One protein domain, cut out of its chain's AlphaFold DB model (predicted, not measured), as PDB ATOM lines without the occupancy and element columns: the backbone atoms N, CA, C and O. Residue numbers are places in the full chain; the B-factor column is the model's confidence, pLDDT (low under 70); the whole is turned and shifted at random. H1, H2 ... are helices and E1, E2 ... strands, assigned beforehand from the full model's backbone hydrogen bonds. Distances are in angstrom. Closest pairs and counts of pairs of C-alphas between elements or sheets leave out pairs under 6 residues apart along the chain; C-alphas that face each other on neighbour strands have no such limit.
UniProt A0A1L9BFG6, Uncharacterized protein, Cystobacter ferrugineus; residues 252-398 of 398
ATOM      1  N   THR A 252     -50.798 -41.085 -49.901       60.56
ATOM      2  CA  THR A 252     -51.065 -40.645 -48.536       60.56
ATOM      3  C   THR A 252     -50.179 -39.454 -48.202       60.56
ATOM      4  O   THR A 252     -49.039 -39.346 -48.656       60.56
ATOM      5  N   VAL A 253     -50.693 -38.521 -47.405       66.44
ATOM      6  CA  VAL A 253     -49.850 -37.468 -46.831       66.44
ATOM      7  C   VAL A 253     -49.090 -38.090 -45.664       66.44
ATOM      8  O   VAL A 253     -49.703 -38.561 -44.713       66.44
ATOM      9  N   ALA A 254     -47.763 -38.115 -45.755       61.12
ATOM     10  CA  ALA A 254     -46.888 -38.663 -44.724       61.12
ATOM     11  C   ALA A 254     -46.519 -37.621 -43.665       61.12
ATOM     12  O   ALA A 254     -46.451 -37.938 -42.483       61.12
ATOM     13  N   ILE A 255     -46.261 -36.377 -44.079       61.09
ATOM     14  CA  ILE A 255     -45.957 -35.264 -43.168       61.09
ATOM     15  C   ILE A 255     -46.622 -34.006 -43.707       61.09
ATOM     16  O   ILE A 255     -46.382 -33.640 -44.849       61.09
ATOM     17  N   GLN A 256     -47.383 -33.281 -42.895       67.62
ATOM     18  CA  GLN A 256     -47.847 -31.941 -43.244       67.62
ATOM     19  C   GLN A 256     -47.214 -30.910 -42.312       67.62
ATOM     20  O   GLN A 256     -47.317 -30.987 -41.091       67.62
ATOM     21  N   HIS A 257     -46.519 -29.931 -42.886       52.38
ATOM     22  CA  HIS A 257     -45.881 -28.866 -42.126       52.38
ATOM     23  C   HIS A 257     -46.832 -27.668 -41.997       52.38
ATOM     24  O   HIS A 257     -47.551 -27.322 -42.936       52.38
ATOM     25  N   ARG A 258     -46.786 -26.960 -40.856       50.31
ATOM     26  CA  ARG A 258     -47.613 -25.758 -40.598       50.31
ATOM     27  C   ARG A 258     -47.417 -24.636 -41.638       50.31
ATOM     28  O   ARG A 258     -48.289 -23.789 -41.791       50.31
ATOM     29  N   GLY A 259     -46.304 -24.650 -42.383       52.19
ATOM     30  CA  GLY A 259     -46.033 -23.756 -43.519       52.19
ATOM     31  C   GLY A 259     -46.872 -24.036 -44.776       52.19
ATOM     32  O   GLY A 259     -46.847 -23.250 -45.722       52.19
ATOM     33  N   GLY A 260     -47.652 -25.122 -44.791       52.59
ATOM     34  CA  GLY A 260     -48.496 -25.536 -45.916       52.59
ATOM     35  C   GLY A 260     -47.788 -26.432 -46.933       52.59
ATOM     36  O   GLY A 260     -48.430 -26.899 -47.872       52.59
ATOM     37  N   ASN A 261     -46.493 -26.689 -46.750       66.94
ATOM     38  CA  ASN A 261     -45.775 -27.734 -47.463       66.94
ATOM     39  C   ASN A 261     -46.052 -29.104 -46.831       66.94
ATOM     40  O   ASN A 261     -46.290 -29.219 -45.628       66.94
ATOM     41  N   LYS A 262     -46.028 -30.151 -47.644       79.06
ATOM     42  CA  LYS A 262     -46.393 -31.512 -47.258       79.06
ATOM     43  C   LYS A 262     -45.471 -32.513 -47.924       79.06
ATOM     44  O   LYS A 262     -44.959 -32.264 -49.003       79.06
ATOM     45  N   GLN A 263     -45.294 -33.655 -47.300       80.19
ATOM     46  CA  GLN A 263     -44.623 -34.805 -47.857       80.19
ATOM     47  C   GLN A 263     -45.670 -35.869 -48.108       80.19
ATOM     48  O   GLN A 263     -46.493 -36.139 -47.233       80.19
ATOM     49  N   VAL A 264     -45.651 -36.451 -49.293       77.62
ATOM     50  CA  VAL A 264     -46.627 -37.439 -49.732       77.62
ATOM     51  C   VAL A 264     -45.919 -38.718 -50.139       77.62
ATOM     52  O   VAL A 264     -44.791 -38.667 -50.625       77.62
ATOM     53  N   ILE A 265     -46.580 -39.848 -49.919       79.38
ATOM     54  CA  ILE A 265     -46.147 -41.166 -50.368       79.38
ATOM     55  C   ILE A 265     -47.153 -41.639 -51.408       79.38
ATOM     56  O   ILE A 265     -48.346 -41.733 -51.121       79.38
ATOM     57  N   LEU A 266     -46.690 -41.890 -52.626       77.69
ATOM     58  CA  LEU A 266     -47.531 -42.432 -53.690       77.69
ATOM     59  C   LEU A 266     -47.763 -43.927 -53.478       77.69
ATOM     60  O   LEU A 266     -47.008 -44.593 -52.773       77.69
ATOM     61  N   SER A 267     -48.774 -44.481 -54.143       69.25
ATOM     62  CA  SER A 267     -49.008 -45.930 -54.175       69.25
ATOM     63  C   SER A 267     -47.818 -46.735 -54.720       69.25
ATOM     64  O   SER A 267     -47.655 -47.893 -54.346       69.25
ATOM     65  N   SER A 268     -46.957 -46.123 -55.542       71.12
ATOM     66  CA  SER A 268     -45.686 -46.702 -56.005       71.12
ATOM     67  C   SER A 268     -44.609 -46.792 -54.913       71.12
ATOM     68  O   SER A 268     -43.569 -47.411 -55.122       71.12
ATOM     69  N   GLY A 269     -44.834 -46.187 -53.742       76.88
ATOM     70  CA  GLY A 269     -43.860 -46.084 -52.653       76.88
ATOM     71  C   GLY A 269     -42.904 -44.895 -52.785       76.88
ATOM     72  O   GLY A 269     -42.054 -44.689 -51.917       76.88
ATOM     73  N   GLU A 270     -43.041 -44.090 -53.838       84.88
ATOM     74  CA  GLU A 270     -42.291 -42.848 -54.000       84.88
ATOM     75  C   GLU A 270     -42.657 -41.834 -52.929       84.88
ATOM     76  O   GLU A 270     -43.834 -41.645 -52.617       84.88
ATOM     77  N   ARG A 271     -41.655 -41.107 -52.436       87.88
ATOM     78  CA  ARG A 271     -41.871 -40.024 -51.487       87.88
ATOM     79  C   ARG A 271     -41.504 -38.686 -52.101       87.88
ATOM     80  O   ARG A 271     -40.388 -38.486 -52.570       87.88
ATOM     81  N   TRP A 272     -42.435 -37.749 -52.025       88.81
ATOM     82  CA  TRP A 272     -42.300 -36.414 -52.590       88.81
ATOM     83  C   TRP A 272     -42.534 -35.360 -51.527       88.81
ATOM     84  O   TRP A 272     -43.411 -35.508 -50.680       88.81
ATOM     85  N   HIS A 273     -41.790 -34.265 -51.593       89.56
ATOM     86  CA  HIS A 273     -42.055 -33.062 -50.824       89.56
ATOM     87  C   HIS A 273     -42.653 -31.992 -51.728       89.56
ATOM     88  O   HIS A 273     -42.031 -31.541 -52.684       89.56
ATOM     89  N   LEU A 274     -43.862 -31.574 -51.385       86.06
ATOM     90  CA  LEU A 274     -44.677 -30.600 -52.082       86.06
ATOM     91  C   LEU A 274     -44.682 -29.284 -51.294       86.06
ATOM     92  O   LEU A 274     -45.187 -29.258 -50.167       86.06
ATOM     93  N   PRO A 275     -44.186 -28.172 -51.858       84.69
ATOM     94  CA  PRO A 275     -44.300 -26.872 -51.222       84.69
ATOM     95  C   PRO A 275     -45.761 -26.413 -51.202       84.69
ATOM     96  O   PRO A 275     -46.637 -26.978 -51.869       84.69
ATOM     97  N   ARG A 276     -46.041 -25.365 -50.425       79.62
ATOM     98  CA  ARG A 276     -47.387 -24.787 -50.344       79.62
ATOM     99  C   ARG A 276     -47.918 -24.463 -51.746       79.62
ATOM    100  O   ARG A 276     -47.248 -23.800 -52.528       79.62
ATOM    101  N   GLY A 277     -49.138 -24.911 -52.033       76.12
ATOM    102  CA  GLY A 277     -49.803 -24.700 -53.325       76.12
ATOM    103  C   GLY A 277     -49.589 -25.815 -54.350       76.12
ATOM    104  O   GLY A 277     -50.314 -25.841 -55.337       76.12
ATOM    105  N   ARG A 278     -48.676 -26.768 -54.107       81.38
ATOM    106  CA  ARG A 278     -48.507 -27.962 -54.950       81.38
ATOM    107  C   ARG A 278     -49.388 -29.128 -54.492       81.38
ATOM    108  O   ARG A 278     -49.800 -29.252 -53.329       81.38
ATOM    109  N   SER A 279     -49.692 -30.005 -55.433       78.69
ATOM    110  CA  SER A 279     -50.627 -31.116 -55.309       78.69
ATOM    111  C   SER A 279     -50.085 -32.379 -55.978       78.69
ATOM    112  O   SER A 279     -49.074 -32.342 -56.669       78.69
ATOM    113  N   TYR A 280     -50.794 -33.498 -55.815       77.94
ATOM    114  CA  TYR A 280     -50.475 -34.752 -56.507       77.94
ATOM    115  C   TYR A 280     -50.461 -34.618 -58.035       77.94
ATOM    116  O   TYR A 280     -49.791 -35.391 -58.704       77.94
ATOM    117  N   LYS A 281     -51.182 -33.637 -58.593       80.56
ATOM    118  CA  LYS A 281     -51.230 -33.389 -60.041       80.56
ATOM    119  C   LYS A 281     -49.958 -32.730 -60.577       80.56
ATOM    120  O   LYS A 281     -49.749 -32.742 -61.782       80.56
ATOM    121  N   ASP A 282     -49.159 -32.127 -59.697       83.31
ATOM    122  CA  ASP A 282     -47.884 -31.497 -60.046       83.31
ATOM    123  C   ASP A 282     -46.724 -32.502 -60.068       83.31
ATOM    124  O   ASP A 282     -45.629 -32.160 -60.506       83.31
ATOM    125  N   ILE A 283     -46.949 -33.720 -59.564       85.19
ATOM    126  CA  ILE A 283     -45.963 -34.799 -59.590       85.19
ATOM    127  C   ILE A 283     -45.935 -35.394 -61.004       85.19
ATOM    128  O   ILE A 283     -47.004 -35.669 -61.560       85.19
ATOM    129  N   PRO A 284     -44.747 -35.586 -61.605       82.75
ATOM    130  CA  PRO A 284     -44.641 -36.197 -62.923       82.75
ATOM    131  C   PRO A 284     -45.224 -37.616 -62.921       82.75
ATOM    132  O   PRO A 284     -44.987 -38.403 -62.011       82.75
ATOM    133  N   THR A 285     -45.954 -37.968 -63.983       78.75
ATOM    134  CA  THR A 285     -46.542 -39.313 -64.159       78.75
ATOM    135  C   THR A 285     -45.497 -40.405 -64.370       78.75
ATOM    136  O   THR A 285     -45.785 -41.583 -64.169       78.75
ATOM    137  N   ARG A 286     -44.307 -40.024 -64.843       81.69
ATOM    138  CA  ARG A 286     -43.148 -40.892 -65.035       81.69
ATOM    139  C   ARG A 286     -41.893 -40.146 -64.613       81.69
ATOM    140  O   ARG A 286     -41.645 -39.047 -65.106       81.69
ATOM    141  N   ASP A 287     -41.111 -40.785 -63.756       84.44
ATOM    142  CA  ASP A 287     -39.846 -40.271 -63.246       84.44
ATOM    143  C   ASP A 287     -38.775 -41.377 -63.249       84.44
ATOM    144  O   ASP A 287     -38.364 -41.896 -62.210       84.44
ATOM    145  N   SER A 288     -38.337 -41.754 -64.455       87.50
ATOM    146  CA  SER A 288     -37.348 -42.822 -64.650       87.50
ATOM    147  C   SER A 288     -36.004 -42.502 -64.002       87.50
ATOM    148  O   SER A 288     -35.352 -43.392 -63.472       87.50
ATOM    149  N   LEU A 289     -35.602 -41.229 -64.000       86.62
ATOM    150  CA  LEU A 289     -34.347 -40.809 -63.387       86.62
ATOM    151  C   LEU A 289     -34.411 -40.904 -61.861       86.62
ATOM    152  O   LEU A 289     -33.478 -41.411 -61.245       86.62
ATOM    153  N   GLY A 290     -35.513 -40.476 -61.240       87.38
ATOM    154  CA  GLY A 290     -35.725 -40.699 -59.815       87.38
ATOM    155  C   GLY A 290     -35.766 -42.182 -59.445       87.38
ATOM    156  O   GLY A 290     -35.262 -42.553 -58.385       87.38
ATOM    157  N   ASP A 291     -36.304 -43.038 -60.315       89.00
ATOM    158  CA  ASP A 291     -36.314 -44.492 -60.112       89.00
ATOM    159  C   ASP A 291     -34.900 -45.089 -60.195       89.00
ATOM    160  O   ASP A 291     -34.503 -45.866 -59.322       89.00
ATOM    161  N   GLU A 292     -34.113 -44.675 -61.189       89.31
ATOM    162  CA  GLU A 292     -32.704 -45.050 -61.341       89.31
ATOM    163  C   GLU A 292     -31.860 -44.586 -60.146       89.31
ATOM    164  O   GLU A 292     -31.089 -45.371 -59.590       89.31
ATOM    165  N   LEU A 293     -32.051 -43.342 -59.690       88.62
ATOM    166  CA  LEU A 293     -31.394 -42.800 -58.497       88.62
ATOM    167  C   LEU A 293     -31.786 -43.581 -57.239       88.62
ATOM    168  O   LEU A 293     -30.926 -43.922 -56.430       88.62
ATOM    169  N   GLN A 294     -33.070 -43.907 -57.073       91.38
ATOM    170  CA  GLN A 294     -33.567 -44.679 -55.935       91.38
ATOM    171  C   GLN A 294     -33.011 -46.104 -55.903       91.38
ATOM    172  O   GLN A 294     -32.698 -46.603 -54.816       91.38
ATOM    173  N   ALA A 295     -32.868 -46.746 -57.061       90.50
ATOM    174  CA  ALA A 295     -32.233 -48.051 -57.177       90.50
ATOM    175  C   ALA A 295     -30.731 -47.973 -56.862       90.50
ATOM    176  O   ALA A 295     -30.250 -48.728 -56.017       90.50
ATOM    177  N   ALA A 296     -30.015 -47.017 -57.463       89.50
ATOM    178  CA  ALA A 296     -28.581 -46.832 -57.248       89.50
ATOM    179  C   ALA A 296     -28.255 -46.524 -55.782       89.50
ATOM    180  O   ALA A 296     -27.379 -47.155 -55.201       89.50
ATOM    181  N   VAL A 297     -29.006 -45.621 -55.146       88.12
ATOM    182  CA  VAL A 297     -28.831 -45.278 -53.728       88.12
ATOM    183  C   VAL A 297     -28.995 -46.499 -52.824       88.12
ATOM    184  O   VAL A 297     -28.181 -46.695 -51.925       88.12
ATOM    185  N   ARG A 298     -30.002 -47.350 -53.065       90.69
ATOM    186  CA  ARG A 298     -30.199 -48.588 -52.287       90.69
ATOM    187  C   ARG A 298     -29.063 -49.583 -52.501       90.69
ATOM    188  O   ARG A 298     -28.609 -50.198 -51.540       90.69
ATOM    189  N   GLU A 299     -28.619 -49.735 -53.745       91.38
ATOM    190  CA  GLU A 299     -27.535 -50.645 -54.106       91.38
ATOM    191  C   GLU A 299     -26.212 -50.224 -53.455       91.38
ATOM    192  O   GLU A 299     -25.569 -51.038 -52.793       91.38
ATOM    193  N   GLU A 300     -25.825 -48.952 -53.578       91.19
ATOM    194  CA  GLU A 300     -24.601 -48.451 -52.953       91.19
ATOM    195  C   GLU A 300     -24.708 -48.533 -51.432       91.19
ATOM    196  O   GLU A 300     -23.834 -49.091 -50.771       91.19
ATOM    197  N   ALA A 301     -25.819 -48.085 -50.848       88.94
ATOM    198  CA  ALA A 301     -25.994 -48.106 -49.401       88.94
ATOM    199  C   ALA A 301     -25.963 -49.507 -48.771       88.94
ATOM    200  O   ALA A 301     -25.715 -49.597 -47.564       88.94
ATOM    201  N   ALA A 302     -26.208 -50.567 -49.550       92.06
ATOM    202  CA  ALA A 302     -26.061 -51.960 -49.129       92.06
ATOM    203  C   ALA A 302     -24.597 -52.441 -49.123       92.06
ATOM    204  O   ALA A 302     -24.264 -53.357 -48.373       92.06
ATOM    205  N   LYS A 303     -23.715 -51.819 -49.916       90.94
ATOM    206  CA  LYS A 303     -22.265 -52.097 -49.936       90.94
ATOM    207  C   LYS A 303     -21.522 -51.404 -48.788       90.94
ATOM    208  O   LYS A 303     -20.388 -51.769 -48.473       90.94
ATOM    209  N   TRP A 304     -22.135 -50.392 -48.170       90.38
ATOM    210  CA  TRP A 304     -21.509 -49.634 -47.091       90.38
ATOM    211  C   TRP A 304     -21.221 -50.506 -45.864       90.38
ATOM    212  O   TRP A 304     -22.061 -51.278 -45.402       90.38
ATOM    213  N   SER A 305     -20.044 -50.312 -45.275       90.88
ATOM    214  CA  SER A 305     -19.671 -50.886 -43.985       90.88
ATOM    215  C   SER A 305     -18.710 -49.956 -43.248       90.88
ATOM    216  O   SER A 305     -18.150 -49.029 -43.835       90.88
ATOM    217  N   ARG A 306     -18.446 -50.240 -41.965       88.12
ATOM    218  CA  ARG A 306     -17.456 -49.490 -41.172       88.12
ATOM    219  C   ARG A 306     -16.043 -49.500 -41.771       88.12
ATOM    220  O   ARG A 306     -15.268 -48.615 -41.439       88.12
ATOM    221  N   ALA A 307     -15.717 -50.452 -42.650       91.81
ATOM    222  CA  ALA A 307     -14.430 -50.491 -43.347       91.81
ATOM    223  C   ALA A 307     -14.257 -49.352 -44.370       91.81
ATOM    224  O   ALA A 307     -13.139 -49.077 -44.783       91.81
ATOM    225  N   MET A 308     -15.350 -48.687 -44.759       91.50
ATOM    226  CA  MET A 308     -15.343 -47.552 -45.689       91.50
ATOM    227  C   MET A 308     -15.148 -46.198 -44.991       91.50
ATOM    228  O   MET A 308     -15.139 -45.167 -45.659       91.50
ATOM    229  N   LEU A 309     -15.050 -46.182 -43.656       93.19
ATOM    230  CA  LEU A 309     -14.783 -44.965 -42.892       93.19
ATOM    231  C   LEU A 309     -13.332 -44.526 -43.096       93.19
ATOM    232  O   LEU A 309     -12.422 -45.357 -43.072       93.19
ATOM    233  N   SER A 310     -13.103 -43.219 -43.217       93.56
ATOM    234  CA  SER A 310     -11.738 -42.688 -43.165       93.56
ATOM    235  C   SER A 310     -11.143 -42.839 -41.761       93.56
ATOM    236  O   SER A 310     -11.867 -42.937 -40.766       93.56
ATOM    237  N   GLU A 311      -9.814 -42.804 -41.652       94.94
ATOM    238  CA  GLU A 311      -9.130 -42.856 -40.352       94.94
ATOM    239  C   GLU A 311      -9.617 -41.746 -39.401       94.94
ATOM    240  O   GLU A 311      -9.852 -41.992 -38.214       94.94
ATOM    241  N   ASP A 312      -9.868 -40.546 -39.933       95.44
ATOM    242  CA  ASP A 312     -10.403 -39.412 -39.176       95.44
ATOM    243  C   ASP A 312     -11.828 -39.656 -38.669       95.44
ATOM    244  O   ASP A 312     -12.160 -39.301 -37.530       95.44
ATOM    245  N   GLU A 313     -12.681 -40.266 -39.496       95.00
ATOM    246  CA  GLU A 313     -14.055 -40.613 -39.132       95.00
ATOM    247  C   GLU A 313     -14.078 -41.688 -38.046       95.00
ATOM    248  O   GLU A 313     -14.780 -41.526 -37.044       95.00
ATOM    249  N   VAL A 314     -13.262 -42.738 -38.194       96.00
ATOM    250  CA  VAL A 314     -13.079 -43.777 -37.169       96.00
ATOM    251  C   VAL A 314     -12.625 -43.138 -35.860       96.00
ATOM    252  O   VAL A 314     -13.264 -43.322 -34.820       96.00
ATOM    253  N   ALA A 315     -11.583 -42.304 -35.907       96.62
ATOM    254  CA  ALA A 315     -11.064 -41.634 -34.726       96.62
ATOM    255  C   ALA A 315     -12.117 -40.725 -34.068       96.62
ATOM    256  O   ALA A 315     -12.201 -40.671 -32.839       96.62
ATOM    257  N   ALA A 316     -12.938 -40.013 -34.847       95.75
ATOM    258  CA  ALA A 316     -14.012 -39.165 -34.332       95.75
ATOM    259  C   ALA A 316     -15.128 -39.965 -33.650       95.75
ATOM    260  O   ALA A 316     -15.553 -39.597 -32.550       95.75
ATOM    261  N   ILE A 317     -15.565 -41.060 -34.270       92.44
ATOM    262  CA  ILE A 317     -16.587 -41.960 -33.731       92.44
ATOM    263  C   ILE A 317     -16.089 -42.582 -32.422       92.44
ATOM    264  O   ILE A 317     -16.767 -42.491 -31.396       92.44
ATOM    265  N   ASP A 318     -14.868 -43.115 -32.411       95.81
ATOM    266  CA  ASP A 318     -14.301 -43.761 -31.227       95.81
ATOM    267  C   ASP A 318     -14.033 -42.763 -30.093       95.81
ATOM    268  O   ASP A 318     -14.221 -43.091 -28.920       95.81
ATOM    269  N   ARG A 319     -13.667 -41.509 -30.408       97.31
ATOM    270  CA  ARG A 319     -13.596 -40.427 -29.408       97.31
ATOM    271  C   ARG A 319     -14.945 -40.183 -28.732       97.31
ATOM    272  O   ARG A 319     -14.961 -39.912 -27.534       97.31
ATOM    273  N   MET A 320     -16.059 -40.246 -29.466       95.94
ATOM    274  CA  MET A 320     -17.392 -40.090 -28.871       95.94
ATOM    275  C   MET A 320     -17.760 -41.296 -28.004       95.94
ATOM    276  O   MET A 320     -18.202 -41.099 -26.871       95.94
ATOM    277  N   ARG A 321     -17.496 -42.521 -28.477       94.19
ATOM    278  CA  ARG A 321     -17.741 -43.761 -27.715       94.19
ATOM    279  C   ARG A 321     -16.950 -43.811 -26.410       94.19
ATOM    280  O   ARG A 321     -17.528 -44.020 -25.351       94.19
ATOM    281  N   ARG A 322     -15.649 -43.483 -26.440       96.69
ATOM    282  CA  ARG A 322     -14.803 -43.410 -25.227       96.69
ATOM    283  C   ARG A 322     -15.313 -42.418 -24.178       96.69
ATOM    284  O   ARG A 322     -14.994 -42.555 -23.005       96.69
ATOM    285  N   ARG A 323     -16.092 -41.414 -24.589       95.50
ATOM    286  CA  ARG A 323     -16.720 -40.425 -23.699       95.50
ATOM    287  C   ARG A 323     -18.124 -40.834 -23.233       95.50
ATOM    288  O   ARG A 323     -18.791 -40.018 -22.605       95.50
ATOM    289  N   GLY A 324     -18.596 -42.032 -23.583       90.88
ATOM    290  CA  GLY A 324     -19.963 -42.494 -23.318       90.88
ATOM    291  C   GLY A 324     -21.033 -41.788 -24.161       90.88
ATOM    292  O   GLY A 324     -22.216 -41.857 -23.843       90.88
ATOM    293  N   LEU A 325     -20.649 -41.081 -25.231       86.50
ATOM    294  CA  LEU A 325     -21.560 -40.303 -26.078       86.50
ATOM    295  C   LEU A 325     -22.048 -41.131 -27.278       86.50
ATOM    296  O   LEU A 325     -21.872 -40.726 -28.431       86.50
ATOM    297  N   GLU A 326     -22.684 -42.274 -27.014       85.62
ATOM    298  CA  GLU A 326     -23.112 -43.238 -28.046       85.62
ATOM    299  C   GLU A 326     -24.029 -42.627 -29.112       85.62
ATOM    300  O   GLU A 326     -23.859 -42.851 -30.309       85.62
ATOM    301  N   HIS A 327     -24.960 -41.755 -28.713       77.06
ATOM    302  CA  HIS A 327     -25.842 -41.083 -29.669       77.06
ATOM    303  C   HIS A 327     -25.067 -40.234 -30.693       77.06
ATOM    304  O   HIS A 327     -25.397 -40.226 -31.882       77.06
ATOM    305  N   ARG A 328     -24.005 -39.541 -30.250       81.56
ATOM    306  CA  ARG A 328     -23.155 -38.733 -31.137       81.56
ATOM    307  C   ARG A 328     -22.289 -39.609 -32.031       81.56
ATOM    308  O   ARG A 328     -22.133 -39.277 -33.200       81.56
ATOM    309  N   ALA A 329     -21.775 -40.721 -31.509       81.88
ATOM    310  CA  ALA A 329     -21.043 -41.703 -32.304       81.88
ATOM    311  C   ALA A 329     -21.911 -42.238 -33.457       81.88
ATOM    312  O   ALA A 329     -21.514 -42.162 -34.617       81.88
ATOM    313  N   ASN A 330     -23.144 -42.653 -33.155       82.12
ATOM    314  CA  ASN A 330     -24.094 -43.148 -34.153       82.12
ATOM    315  C   ASN A 330     -24.502 -42.071 -35.171       82.12
ATOM    316  O   ASN A 330     -24.720 -42.372 -36.343       82.12
ATOM    317  N   LEU A 331     -24.611 -40.805 -34.753       81.50
ATOM    318  CA  LEU A 331     -24.864 -39.698 -35.679       81.50
ATOM    319  C   LEU A 331     -23.701 -39.502 -36.661       81.50
ATOM    320  O   LEU A 331     -23.956 -39.369 -37.856       81.50
ATOM    321  N   LEU A 332     -22.459 -39.503 -36.171       85.06
ATOM    322  CA  LEU A 332     -21.264 -39.371 -37.009       85.06
ATOM    323  C   LEU A 332     -21.156 -40.521 -38.016       85.06
ATOM    324  O   LEU A 332     -20.912 -40.278 -39.194       85.06
ATOM    325  N   GLU A 333     -21.410 -41.752 -37.571       85.94
ATOM    326  CA  GLU A 333     -21.397 -42.943 -38.424       85.94
ATOM    327  C   GLU A 333     -22.460 -42.862 -39.535       85.94
ATOM    328  O   GLU A 333     -22.160 -43.097 -40.705       85.94
ATOM    329  N   ARG A 334     -23.684 -42.415 -39.215       83.38
ATOM    330  CA  ARG A 334     -24.735 -42.180 -40.224       83.38
ATOM    331  C   ARG A 334     -24.380 -41.071 -41.211       83.38
ATOM    332  O   ARG A 334     -24.691 -41.192 -42.392       83.38
ATOM    333  N   GLN A 335     -23.758 -39.989 -40.743       84.69
ATOM    334  CA  GLN A 335     -23.310 -38.901 -41.614       84.69
ATOM    335  C   GLN A 335     -22.205 -39.365 -42.570       84.69
ATOM    336  O   GLN A 335     -22.230 -38.991 -43.739       84.69
ATOM    337  N   ALA A 336     -21.276 -40.197 -42.094       88.88
ATOM    338  CA  ALA A 336     -20.246 -40.806 -42.931       88.88
ATOM    339  C   ALA A 336     -20.856 -41.746 -43.981       88.88
ATOM    340  O   ALA A 336     -20.549 -41.615 -45.164       88.88
ATOM    341  N   ARG A 337     -21.810 -42.606 -43.584       88.19
ATOM    342  CA  ARG A 337     -22.596 -43.425 -44.524       88.19
ATOM    343  C   ARG A 337     -23.262 -42.573 -45.601       88.19
ATOM    344  O   ARG A 337     -23.131 -42.890 -46.775       88.19
ATOM    345  N   GLY A 338     -23.932 -41.485 -45.216       87.25
ATOM    346  CA  GLY A 338     -24.569 -40.561 -46.158       87.25
ATOM    347  C   GLY A 338     -23.598 -39.981 -47.183       87.25
ATOM    348  O   GLY A 338     -23.847 -40.109 -48.376       87.25
ATOM    349  N   ARG A 339     -22.465 -39.430 -46.727       87.75
ATOM    350  CA  ARG A 339     -21.430 -38.883 -47.624       87.75
ATOM    351  C   ARG A 339     -20.863 -39.934 -48.573       87.75
ATOM    352  O   ARG A 339     -20.652 -39.645 -49.745       87.75
ATOM    353  N   TRP A 340     -20.613 -41.142 -48.069       90.75
ATOM    354  CA  TRP A 340     -20.085 -42.232 -48.882       90.75
ATOM    355  C   TRP A 340     -21.090 -42.660 -49.961       90.75
ATOM    356  O   TRP A 340     -20.714 -42.754 -51.127       90.75
ATOM    357  N   VAL A 341     -22.369 -42.841 -49.606       89.94
ATOM    358  CA  VAL A 341     -23.427 -43.194 -50.573       89.94
ATOM    359  C   VAL A 341     -23.569 -42.107 -51.634       89.94
ATOM    360  O   VAL A 341     -23.609 -42.417 -52.821       89.94
ATOM    361  N   GLU A 342     -23.600 -40.838 -51.226       87.25
ATOM    362  CA  GLU A 342     -23.680 -39.704 -52.149       87.25
ATOM    363  C   GLU A 342     -22.504 -39.694 -53.138       87.25
ATOM    364  O   GLU A 342     -22.717 -39.529 -54.337       87.25
ATOM    365  N   ALA A 343     -21.279 -39.952 -52.664       89.88
ATOM    366  CA  ALA A 343     -20.095 -40.030 -53.516       89.88
ATOM    367  C   ALA A 343     -20.179 -41.178 -54.539       89.88
ATOM    368  O   ALA A 343     -19.952 -40.948 -55.724       89.88
ATOM    369  N   GLN A 344     -20.564 -42.388 -54.113       92.69
ATOM    370  CA  GLN A 344     -20.692 -43.532 -55.029       92.69
ATOM    371  C   GLN A 344     -21.775 -43.307 -56.091       92.69
ATOM    372  O   GLN A 344     -21.596 -43.642 -57.260       92.69
ATOM    373  N   VAL A 345     -22.909 -42.722 -55.700       90.50
ATOM    374  CA  VAL A 345     -23.992 -42.434 -56.645       90.50
ATOM    375  C   VAL A 345     -23.577 -41.312 -57.594       90.50
ATOM    376  O   VAL A 345     -23.825 -41.413 -58.791       90.50
ATOM    377  N   LYS A 346     -22.872 -40.283 -57.117       88.50
ATOM    378  CA  LYS A 346     -22.344 -39.216 -57.973       88.50
ATOM    379  C   LYS A 346     -21.453 -39.743 -59.101       88.50
ATOM    380  O   LYS A 346     -21.620 -39.306 -60.238       88.50
ATOM    381  N   ASP A 347     -20.592 -40.717 -58.820       90.12
ATOM    382  CA  ASP A 347     -19.719 -41.331 -59.833       90.12
ATOM    383  C   ASP A 347     -20.506 -42.095 -60.914       90.12
ATOM    384  O   ASP A 347     -20.089 -42.150 -62.072       90.12
ATOM    385  N   ARG A 348     -21.680 -42.639 -60.569       90.62
ATOM    386  CA  ARG A 348     -22.576 -43.332 -61.513       90.62
ATOM    387  C   ARG A 348     -23.381 -42.383 -62.399       90.62
ATOM    388  O   ARG A 348     -23.819 -42.792 -63.472       90.62
ATOM    389  N   PHE A 349     -23.571 -41.135 -61.973       87.44
ATOM    390  CA  PHE A 349     -24.379 -40.136 -62.675       87.44
ATOM    391  C   PHE A 349     -23.582 -38.842 -62.945       87.44
ATOM    392  O   PHE A 349     -23.956 -37.767 -62.461       87.44
ATOM    393  N   PRO A 350     -22.503 -38.903 -63.756       80.50
ATOM    394  CA  PRO A 350     -21.608 -37.765 -63.991       80.50
ATOM    395  C   PRO A 350     -22.267 -36.609 -64.761       80.50
ATOM    396  O   PRO A 350     -21.758 -35.492 -64.749       80.50
ATOM    397  N   GLY A 351     -23.397 -36.861 -65.431       79.94
ATOM    398  CA  GLY A 351     -24.168 -35.847 -66.155       79.94
ATOM    399  C   GLY A 351     -25.094 -34.998 -65.279       79.94
ATOM    400  O   GLY A 351     -25.756 -34.106 -65.804       79.94
ATOM    401  N   LEU A 352     -25.179 -35.274 -63.972       82.31
ATOM    402  CA  LEU A 352     -26.044 -34.542 -63.046       82.31
ATOM    403  C   LEU A 352     -25.274 -33.464 -62.279       82.31
ATOM    404  O   LEU A 352     -24.084 -33.606 -61.996       82.31
ATOM    405  N   SER A 353     -25.970 -32.388 -61.911       81.38
ATOM    406  CA  SER A 353     -25.406 -31.319 -61.085       81.38
ATOM    407  C   SER A 353     -25.675 -31.593 -59.607       81.38
ATOM    408  O   SER A 353     -26.824 -31.599 -59.165       81.38
ATOM    409  N   TRP A 354     -24.605 -31.808 -58.845       79.38
ATOM    410  CA  TRP A 354     -24.651 -32.127 -57.418       79.38
ATOM    411  C   TRP A 354     -24.281 -30.900 -56.585       79.38
ATOM    412  O   TRP A 354     -23.219 -30.307 -56.799       79.38
ATOM    413  N   ASN A 355     -25.119 -30.532 -55.617       75.19
ATOM    414  CA  ASN A 355     -24.868 -29.432 -54.690       75.19
ATOM    415  C   ASN A 355     -25.169 -29.840 -53.232       75.19
ATOM    416  O   ASN A 355     -25.658 -30.927 -52.952       75.19
ATOM    417  N   SER A 356     -24.898 -28.947 -52.276       64.25
ATOM    418  CA  SER A 356     -25.076 -29.218 -50.839       64.25
ATOM    419  C   SER A 356     -26.539 -29.319 -50.360       64.25
ATOM    420  O   SER A 356     -26.782 -29.343 -49.154       64.25
ATOM    421  N   ARG A 357     -27.511 -29.233 -51.269       58.78
ATOM    422  CA  ARG A 357     -28.964 -29.310 -51.050       58.78
ATOM    423  C   ARG A 357     -29.622 -30.361 -51.962       58.78
ATOM    424  O   ARG A 357     -30.841 -30.304 -52.121       58.78
ATOM    425  N   GLY A 358     -28.818 -31.217 -52.600       65.44
ATOM    426  CA  GLY A 358     -29.284 -32.308 -53.449       65.44
ATOM    427  C   GLY A 358     -28.793 -32.241 -54.890       65.44
ATOM    428  O   GLY A 358     -27.774 -31.627 -55.220       65.44
ATOM    429  N   VAL A 359     -29.540 -32.916 -55.758       69.44
ATOM    430  CA  VAL A 359     -29.284 -32.993 -57.195       69.44
ATOM    431  C   VAL A 359     -30.294 -32.105 -57.917       69.44
ATOM    432  O   VAL A 359     -31.502 -32.370 -57.897       69.44
ATOM    433  N   ASP A 360     -29.801 -31.034 -58.539       63.19
ATOM    434  CA  ASP A 360     -30.626 -30.090 -59.295       63.19
ATOM    435  C   ASP A 360     -30.890 -30.643 -60.695       63.19
ATOM    436  O   ASP A 360     -29.949 -30.886 -61.455       63.19
ATOM    437  N   ILE A 361     -32.164 -30.819 -61.059       61.53
ATOM    438  CA  ILE A 361     -32.551 -31.276 -62.396       61.53
ATOM    439  C   ILE A 361     -33.754 -30.465 -62.897       61.53
ATOM    440  O   ILE A 361     -34.712 -30.203 -62.176       61.53
ATOM    441  N   THR A 362     -33.716 -30.073 -64.169       53.97
ATOM    442  CA  THR A 362     -34.895 -29.592 -64.896       53.97
ATOM    443  C   THR A 362     -35.525 -30.792 -65.597       53.97
ATOM    444  O   THR A 362     -34.909 -31.403 -66.469       53.97
ATOM    445  N   GLY A 363     -36.732 -31.170 -65.187       50.47
ATOM    446  CA  GLY A 363     -37.464 -32.301 -65.742       50.47
ATOM    447  C   GLY A 363     -37.927 -32.074 -67.192       50.47
ATOM    448  O   GLY A 363     -37.934 -30.940 -67.690       50.47
ATOM    449  N   PRO A 364     -38.375 -33.138 -67.885       41.88
ATOM    450  CA  PRO A 364     -38.905 -33.034 -69.241       41.88
ATOM    451  C   PRO A 364     -40.097 -32.064 -69.305       41.88
ATOM    452  O   PRO A 364     -41.019 -32.130 -68.488       41.88
ATOM    453  N   GLY A 365     -40.087 -31.152 -70.280       48.28
ATOM    454  CA  GLY A 365     -41.157 -30.161 -70.466       48.28
ATOM    455  C   GLY A 365     -41.049 -28.897 -69.600       48.28
ATOM    456  O   GLY A 365     -42.048 -28.202 -69.440       48.28
ATOM    457  N   GLY A 366     -39.872 -28.589 -69.036       54.78
ATOM    458  CA  GLY A 366     -39.631 -27.347 -68.278       54.78
ATOM    459  C   GLY A 366     -40.121 -27.380 -66.824       54.78
ATOM    460  O   GLY A 366     -40.260 -26.335 -66.190       54.78
ATOM    461  N   GLN A 367     -40.404 -28.573 -66.295       60.53
ATOM    462  CA  GLN A 367     -40.799 -28.777 -64.902       60.53
ATOM    463  C   GLN A 367     -39.562 -28.699 -64.000       60.53
ATOM    464  O   GLN A 367     -38.589 -29.402 -64.237       60.53
ATOM    465  N   ASN A 368     -39.597 -27.885 -62.945       70.00
ATOM    466  CA  ASN A 368     -38.480 -27.764 -62.004       70.00
ATOM    467  C   ASN A 368     -38.806 -28.506 -60.703       70.00
ATOM    468  O   ASN A 368     -39.707 -28.090 -59.968       70.00
ATOM    469  N   TYR A 369     -38.074 -29.586 -60.428       81.62
ATOM    470  CA  TYR A 369     -38.075 -30.291 -59.150       81.62
ATOM    471  C   TYR A 369     -36.698 -30.909 -58.887       81.62
ATOM    472  O   TYR A 369     -35.963 -31.213 -59.817       81.62
ATOM    473  N   HIS A 370     -36.337 -31.069 -57.617       84.50
ATOM    474  CA  HIS A 370     -35.011 -31.550 -57.210       84.50
ATOM    475  C   HIS A 370     -35.076 -33.006 -56.735       84.50
ATOM    476  O   HIS A 370     -36.160 -33.518 -56.436       84.50
ATOM    477  N   TYR A 371     -33.924 -33.658 -56.608       87.12
ATOM    478  CA  TYR A 371     -33.806 -34.911 -55.861       87.12
ATOM    479  C   TYR A 371     -32.970 -34.684 -54.622       87.12
ATOM    480  O   TYR A 371     -31.916 -34.057 -54.698       87.12
ATOM    481  N   GLU A 372     -33.416 -35.239 -53.504       86.12
ATOM    482  CA  GLU A 372     -32.656 -35.193 -52.261       86.12
ATOM    483  C   GLU A 372     -32.364 -36.603 -51.765       86.12
ATOM    484  O   GLU A 372     -33.297 -37.378 -51.544       86.12
ATOM    485  N   ILE A 373     -31.080 -36.919 -51.571       86.00
ATOM    486  CA  ILE A 373     -30.630 -38.230 -51.089       86.00
ATOM    487  C   ILE A 373     -30.524 -38.214 -49.564       86.00
ATOM    488  O   ILE A 373     -29.772 -37.440 -48.980       86.00
ATOM    489  N   LEU A 374     -31.275 -39.095 -48.901       82.38
ATOM    490  CA  LEU A 374     -31.466 -39.096 -47.453       82.38
ATOM    491  C   LEU A 374     -31.266 -40.485 -46.850       82.38
ATOM    492  O   LEU A 374     -31.611 -41.504 -47.434       82.38
ATOM    493  N   SER A 375     -30.822 -40.529 -45.596       69.38
ATOM    494  CA  SER A 375     -30.596 -41.769 -44.835       69.38
ATOM    495  C   SER A 375     -31.867 -42.508 -44.378       69.38
ATOM    496  O   SER A 375     -31.822 -43.192 -43.360       69.38
ATOM    497  N   GLY A 376     -33.024 -42.254 -44.997       67.81
ATOM    498  CA  GLY A 376     -34.275 -42.977 -44.723       67.81
ATOM    499  C   GLY A 376     -34.901 -42.797 -43.330       67.81
ATOM    500  O   GLY A 376     -35.966 -43.350 -43.069       67.81
ATOM    501  N   THR A 377     -34.287 -42.037 -42.415       63.12
ATOM    502  CA  THR A 377     -34.797 -41.899 -41.042       63.12
ATOM    503  C   THR A 377     -35.890 -40.840 -40.944       63.12
ATOM    504  O   THR A 377     -35.816 -39.774 -41.559       63.12
ATOM    505  N   GLU A 378     -36.883 -41.084 -40.087       57.56
ATOM    506  CA  GLU A 378     -38.005 -40.164 -39.862       57.56
ATOM    507  C   GLU A 378     -37.547 -38.758 -39.445       57.56
ATOM    508  O   GLU A 378     -37.993 -37.750 -40.000       57.56
ATOM    509  N   SER A 379     -36.571 -38.687 -38.536       54.53
ATOM    510  CA  SER A 379     -35.954 -37.431 -38.097       54.53
ATOM    511  C   SER A 379     -35.336 -36.639 -39.252       54.53
ATOM    512  O   SER A 379     -35.417 -35.407 -39.271       54.53
ATOM    513  N   ASN A 380     -34.757 -37.335 -40.233       65.00
ATOM    514  CA  ASN A 380     -34.098 -36.721 -41.373       65.00
ATOM    515  C   ASN A 380     -35.127 -36.208 -42.391       65.00
ATOM    516  O   ASN A 380     -35.032 -35.062 -42.837       65.00
ATOM    517  N   PHE A 381     -36.179 -36.990 -42.651       73.62
ATOM    518  CA  PHE A 381     -37.308 -36.571 -43.481       73.62
ATOM    519  C   PHE A 381     -38.028 -35.340 -42.919       73.62
ATOM    520  O   PHE A 381     -38.290 -34.378 -43.646       73.62
ATOM    521  N   ALA A 382     -38.311 -35.318 -41.614       64.88
ATOM    522  CA  ALA A 382     -38.972 -34.187 -40.971       64.88
ATOM    523  C   ALA A 382     -38.100 -32.918 -40.978       64.88
ATOM    524  O   ALA A 382     -38.614 -31.807 -41.135       64.88
ATOM    525  N   LEU A 383     -36.779 -33.061 -40.810       66.44
ATOM    526  CA  LEU A 383     -35.843 -31.937 -40.846       66.44
ATOM    527  C   LEU A 383     -35.716 -31.342 -42.254       66.44
ATOM    528  O   LEU A 383     -35.788 -30.118 -42.391       66.44
ATOM    529  N   HIS A 384     -35.581 -32.179 -43.287       67.00
ATOM    530  CA  HIS A 384     -35.436 -31.719 -44.672       67.00
ATOM    531  C   HIS A 384     -36.701 -31.031 -45.182       67.00
ATOM    532  O   HIS A 384     -36.611 -29.953 -45.768       67.00
ATOM    533  N   GLY A 385     -37.885 -31.540 -44.829       66.94
ATOM    534  CA  GLY A 385     -39.138 -30.856 -45.151       66.94
ATOM    535  C   GLY A 385     -39.296 -29.480 -44.489       66.94
ATOM    536  O   GLY A 385     -39.999 -28.618 -45.010       66.94
ATOM    537  N   ARG A 386     -38.620 -29.220 -43.361       73.00
ATOM    538  CA  ARG A 386     -38.583 -27.875 -42.756       73.00
ATOM    539  C   ARG A 386     -37.547 -26.969 -43.414       73.00
ATOM    540  O   ARG A 386     -37.849 -25.813 -43.682       73.00
ATOM    541  N   ARG A 387     -36.337 -27.479 -43.668       75.62
ATOM    542  CA  ARG A 387     -35.238 -26.697 -44.267       75.62
ATOM    543  C   ARG A 387     -35.533 -26.282 -45.707       75.62
ATOM    544  O   ARG A 387     -35.137 -25.198 -46.113       75.62
ATOM    545  N   MET A 388     -36.248 -27.125 -46.444       77.81
ATOM    546  CA  MET A 388     -36.559 -26.937 -47.862       77.81
ATOM    547  C   MET A 388     -38.065 -26.772 -48.087       77.81
ATOM    548  O   MET A 388     -38.639 -27.305 -49.033       77.81
ATOM    549  N   ALA A 389     -38.734 -26.035 -47.196       77.31
ATOM    550  CA  ALA A 389     -40.191 -25.890 -47.196       77.31
ATOM    551  C   ALA A 389     -40.766 -25.354 -48.524       77.31
ATOM    552  O   ALA A 389     -41.874 -25.730 -48.902       77.31
ATOM    553  N   SER A 390     -40.022 -24.502 -49.235       82.75
ATOM    554  CA  SER A 390     -40.421 -23.901 -50.516       82.75
ATOM    555  C   SER A 390     -39.984 -24.688 -51.753       82.75
ATOM    556  O   SER A 390     -40.389 -24.341 -52.860       82.75
ATOM    557  N   THR A 391     -39.158 -25.717 -51.590       85.12
ATOM    558  CA  THR A 391     -38.620 -26.511 -52.700       85.12
ATOM    559  C   THR A 391     -39.614 -27.600 -53.082       85.12
ATOM    560  O   THR A 391     -40.299 -28.116 -52.212       85.12
ATOM    561  N   PHE A 392     -39.707 -27.964 -54.360       89.00
ATOM    562  CA  PHE A 392     -40.436 -29.150 -54.821       89.00
ATOM    563  C   PHE A 392     -39.416 -30.231 -55.170       89.00
ATOM    564  O   PHE A 392     -38.535 -29.976 -55.988       89.00
ATOM    565  N   PHE A 393     -39.468 -31.389 -54.510       89.94
ATOM    566  CA  PHE A 393     -38.442 -32.414 -54.702       89.94
ATOM    567  C   PHE A 393     -38.921 -33.831 -54.396       89.94
ATOM    568  O   PHE A 393     -39.795 -34.035 -53.548       89.94
ATOM    569  N   ARG A 394     -38.315 -34.813 -55.064       90.81
ATOM    570  CA  ARG A 394     -38.444 -36.233 -54.730       90.81
ATOM    571  C   ARG A 394     -37.395 -36.599 -53.688       90.81
ATOM    572  O   ARG A 394     -36.233 -36.209 -53.781       90.81
ATOM    573  N   MET A 395     -37.812 -37.354 -52.682       90.50
ATOM    574  CA  MET A 395     -36.918 -37.902 -51.672       90.50
ATOM    575  C   MET A 395     -36.416 -39.259 -52.141       90.50
ATOM    576  O   MET A 395     -37.201 -40.192 -52.302       90.50
ATOM    577  N   ILE A 396     -35.107 -39.360 -52.317       89.19
ATOM    578  CA  ILE A 396     -34.391 -40.588 -52.625       89.19
ATOM    579  C   ILE A 396     -33.756 -41.082 -51.328       89.19
ATOM    580  O   ILE A 396     -33.091 -40.311 -50.642       89.19
ATOM    581  N   PHE A 397     -33.979 -42.332 -50.924       87.56
ATOM    582  CA  PHE A 397     -33.549 -42.760 -49.584       87.56
ATOM    583  C   PHE A 397     -33.030 -44.194 -49.476       87.56
ATOM    584  O   PHE A 397     -33.377 -45.046 -50.291       87.56
ATOM    585  N   PHE A 398     -32.215 -44.452 -48.450       81.12
ATOM    586  CA  PHE A 398     -31.592 -45.750 -48.155       81.12
ATOM    587  C   PHE A 398     -31.674 -46.162 -46.685       81.12
ATOM    588  O   PHE A 398     -31.905 -45.275 -45.831       81.12
TER     589      PHE A 398
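Overview. This is residues 252 to 398 of the 398 residues of an uncharacterized protein of Cystobacter ferrugineus (UniProt A0A1L9BFG6). A strongly twisted sheet of seven strands has H1 packed along one face and H4 over the other, while a long helical hairpin, H2 and H3, reaches away from it. H3 meets the sheet with its residues 338 to 346, and H2, at the far end of this arm, is not on the sheet. The printed part has 147 residues, with four named helices and seven named strands in the order E1 E2 E3 H1 H2 H3 E4 E5 E6 H4 E7; the sheet is mixed and runs E1 E2 E3 E7 E6 E5 E4. The class is mixed, helices and strands; the whole is compact, with a radius of gyration of the C-alphas of 16.6 A, and spans 51 by 36 by 25 A.

Arrangement. Begin with the sheet at E1, residues 252 to 256, an edge strand. It forms an antiparallel hairpin with E2, residues 262 to 266, where N 254 and O 263 are 2.8 A apart. E2 and E3, residues 271 to 274, form the next hairpin, with N 264 and O 272 at 2.8 A. These three strands are a meander, each strand the antiparallel neighbour of the one before. Beside E3 look for E7, residues 393 to 397, antiparallel to it, with N 395 and O 271 at 2.8 A. E7 is parallel to E6, residues 367 to 374, at 25 degrees, with N 396 and O 372 at 2.8 A. E6 and E5, residues 358 to 363, are an antiparallel hairpin, with N 359 and O 371 at 2.8 A. E5 and the edge strand E4, residues 353 to 355, are another, with N 355 and O 358 at 2.9 A; E4, E5 and E6 make a second meander. H1, residues 288 to 303, is on the sheet at a height over the sheet of 9.7 A; the C-alphas of Gln 294 and Ile 396 are its closest to E7, 5.3 A apart. It runs along the strands, at 19 degrees to E7 on the local plane. H4, residues 378 to 387, is on the sheet on the opposite face from H1, and its closest C-alphas to E3 are those of His 273 and Gly 385, 6.7 A apart. E6, H4 and E7 form a strand-helix-strand unit, two parallel strands joined through a helix, with a right-handed crossover. H3, residues 326 to 348, is on the sheet too, at a height over the sheet of 10.1 A; with H1 and H4 on the two faces the sheet has three layers. Residues 337 to 345 of H3 alone touch H1, at a steep tilt of 52 degrees, opposite ways, closest at the C-alphas of Ala 301 and Val 341, 5.7 A. H2, residues 311 to 322, touches residues 326 to 336 of H3 alone, closest at the C-alphas of Ile 317 and Ala 329, 4.7 A, at a shallow tilt of 21 degrees, opposite ways. H1 and H2 are apart. In H2, H3 and H4 every O i to N i+4 pair is within hydrogen-bond range; in H1, 11 of 12 are.

Along the chain. Find C-alpha 252 at (-51.065, -40.645, -48.536), where E1 begins. H1 runs 23.0 A from C-alpha 288 at (-37.348, -42.822, -64.650). H2 is 16.2 A long, H3 33.5 A, E6 22.3 A and H4 14.4 A. E7 ends at C-alpha 397, at (-33.549, -42.760, -49.584).

Size, cuts and confidence. The C-alphas of Arg 322 and Gly 365 are the two farthest apart, 54.0 A. The printed part has no cut and ends at the chain's last residue, 398. The link from E3 to H1, residues 275 to 287, is long. The mean pLDDT of the printed part is 80.4; 33 residues are under 70, among them 252 to 261 and 356 to 367.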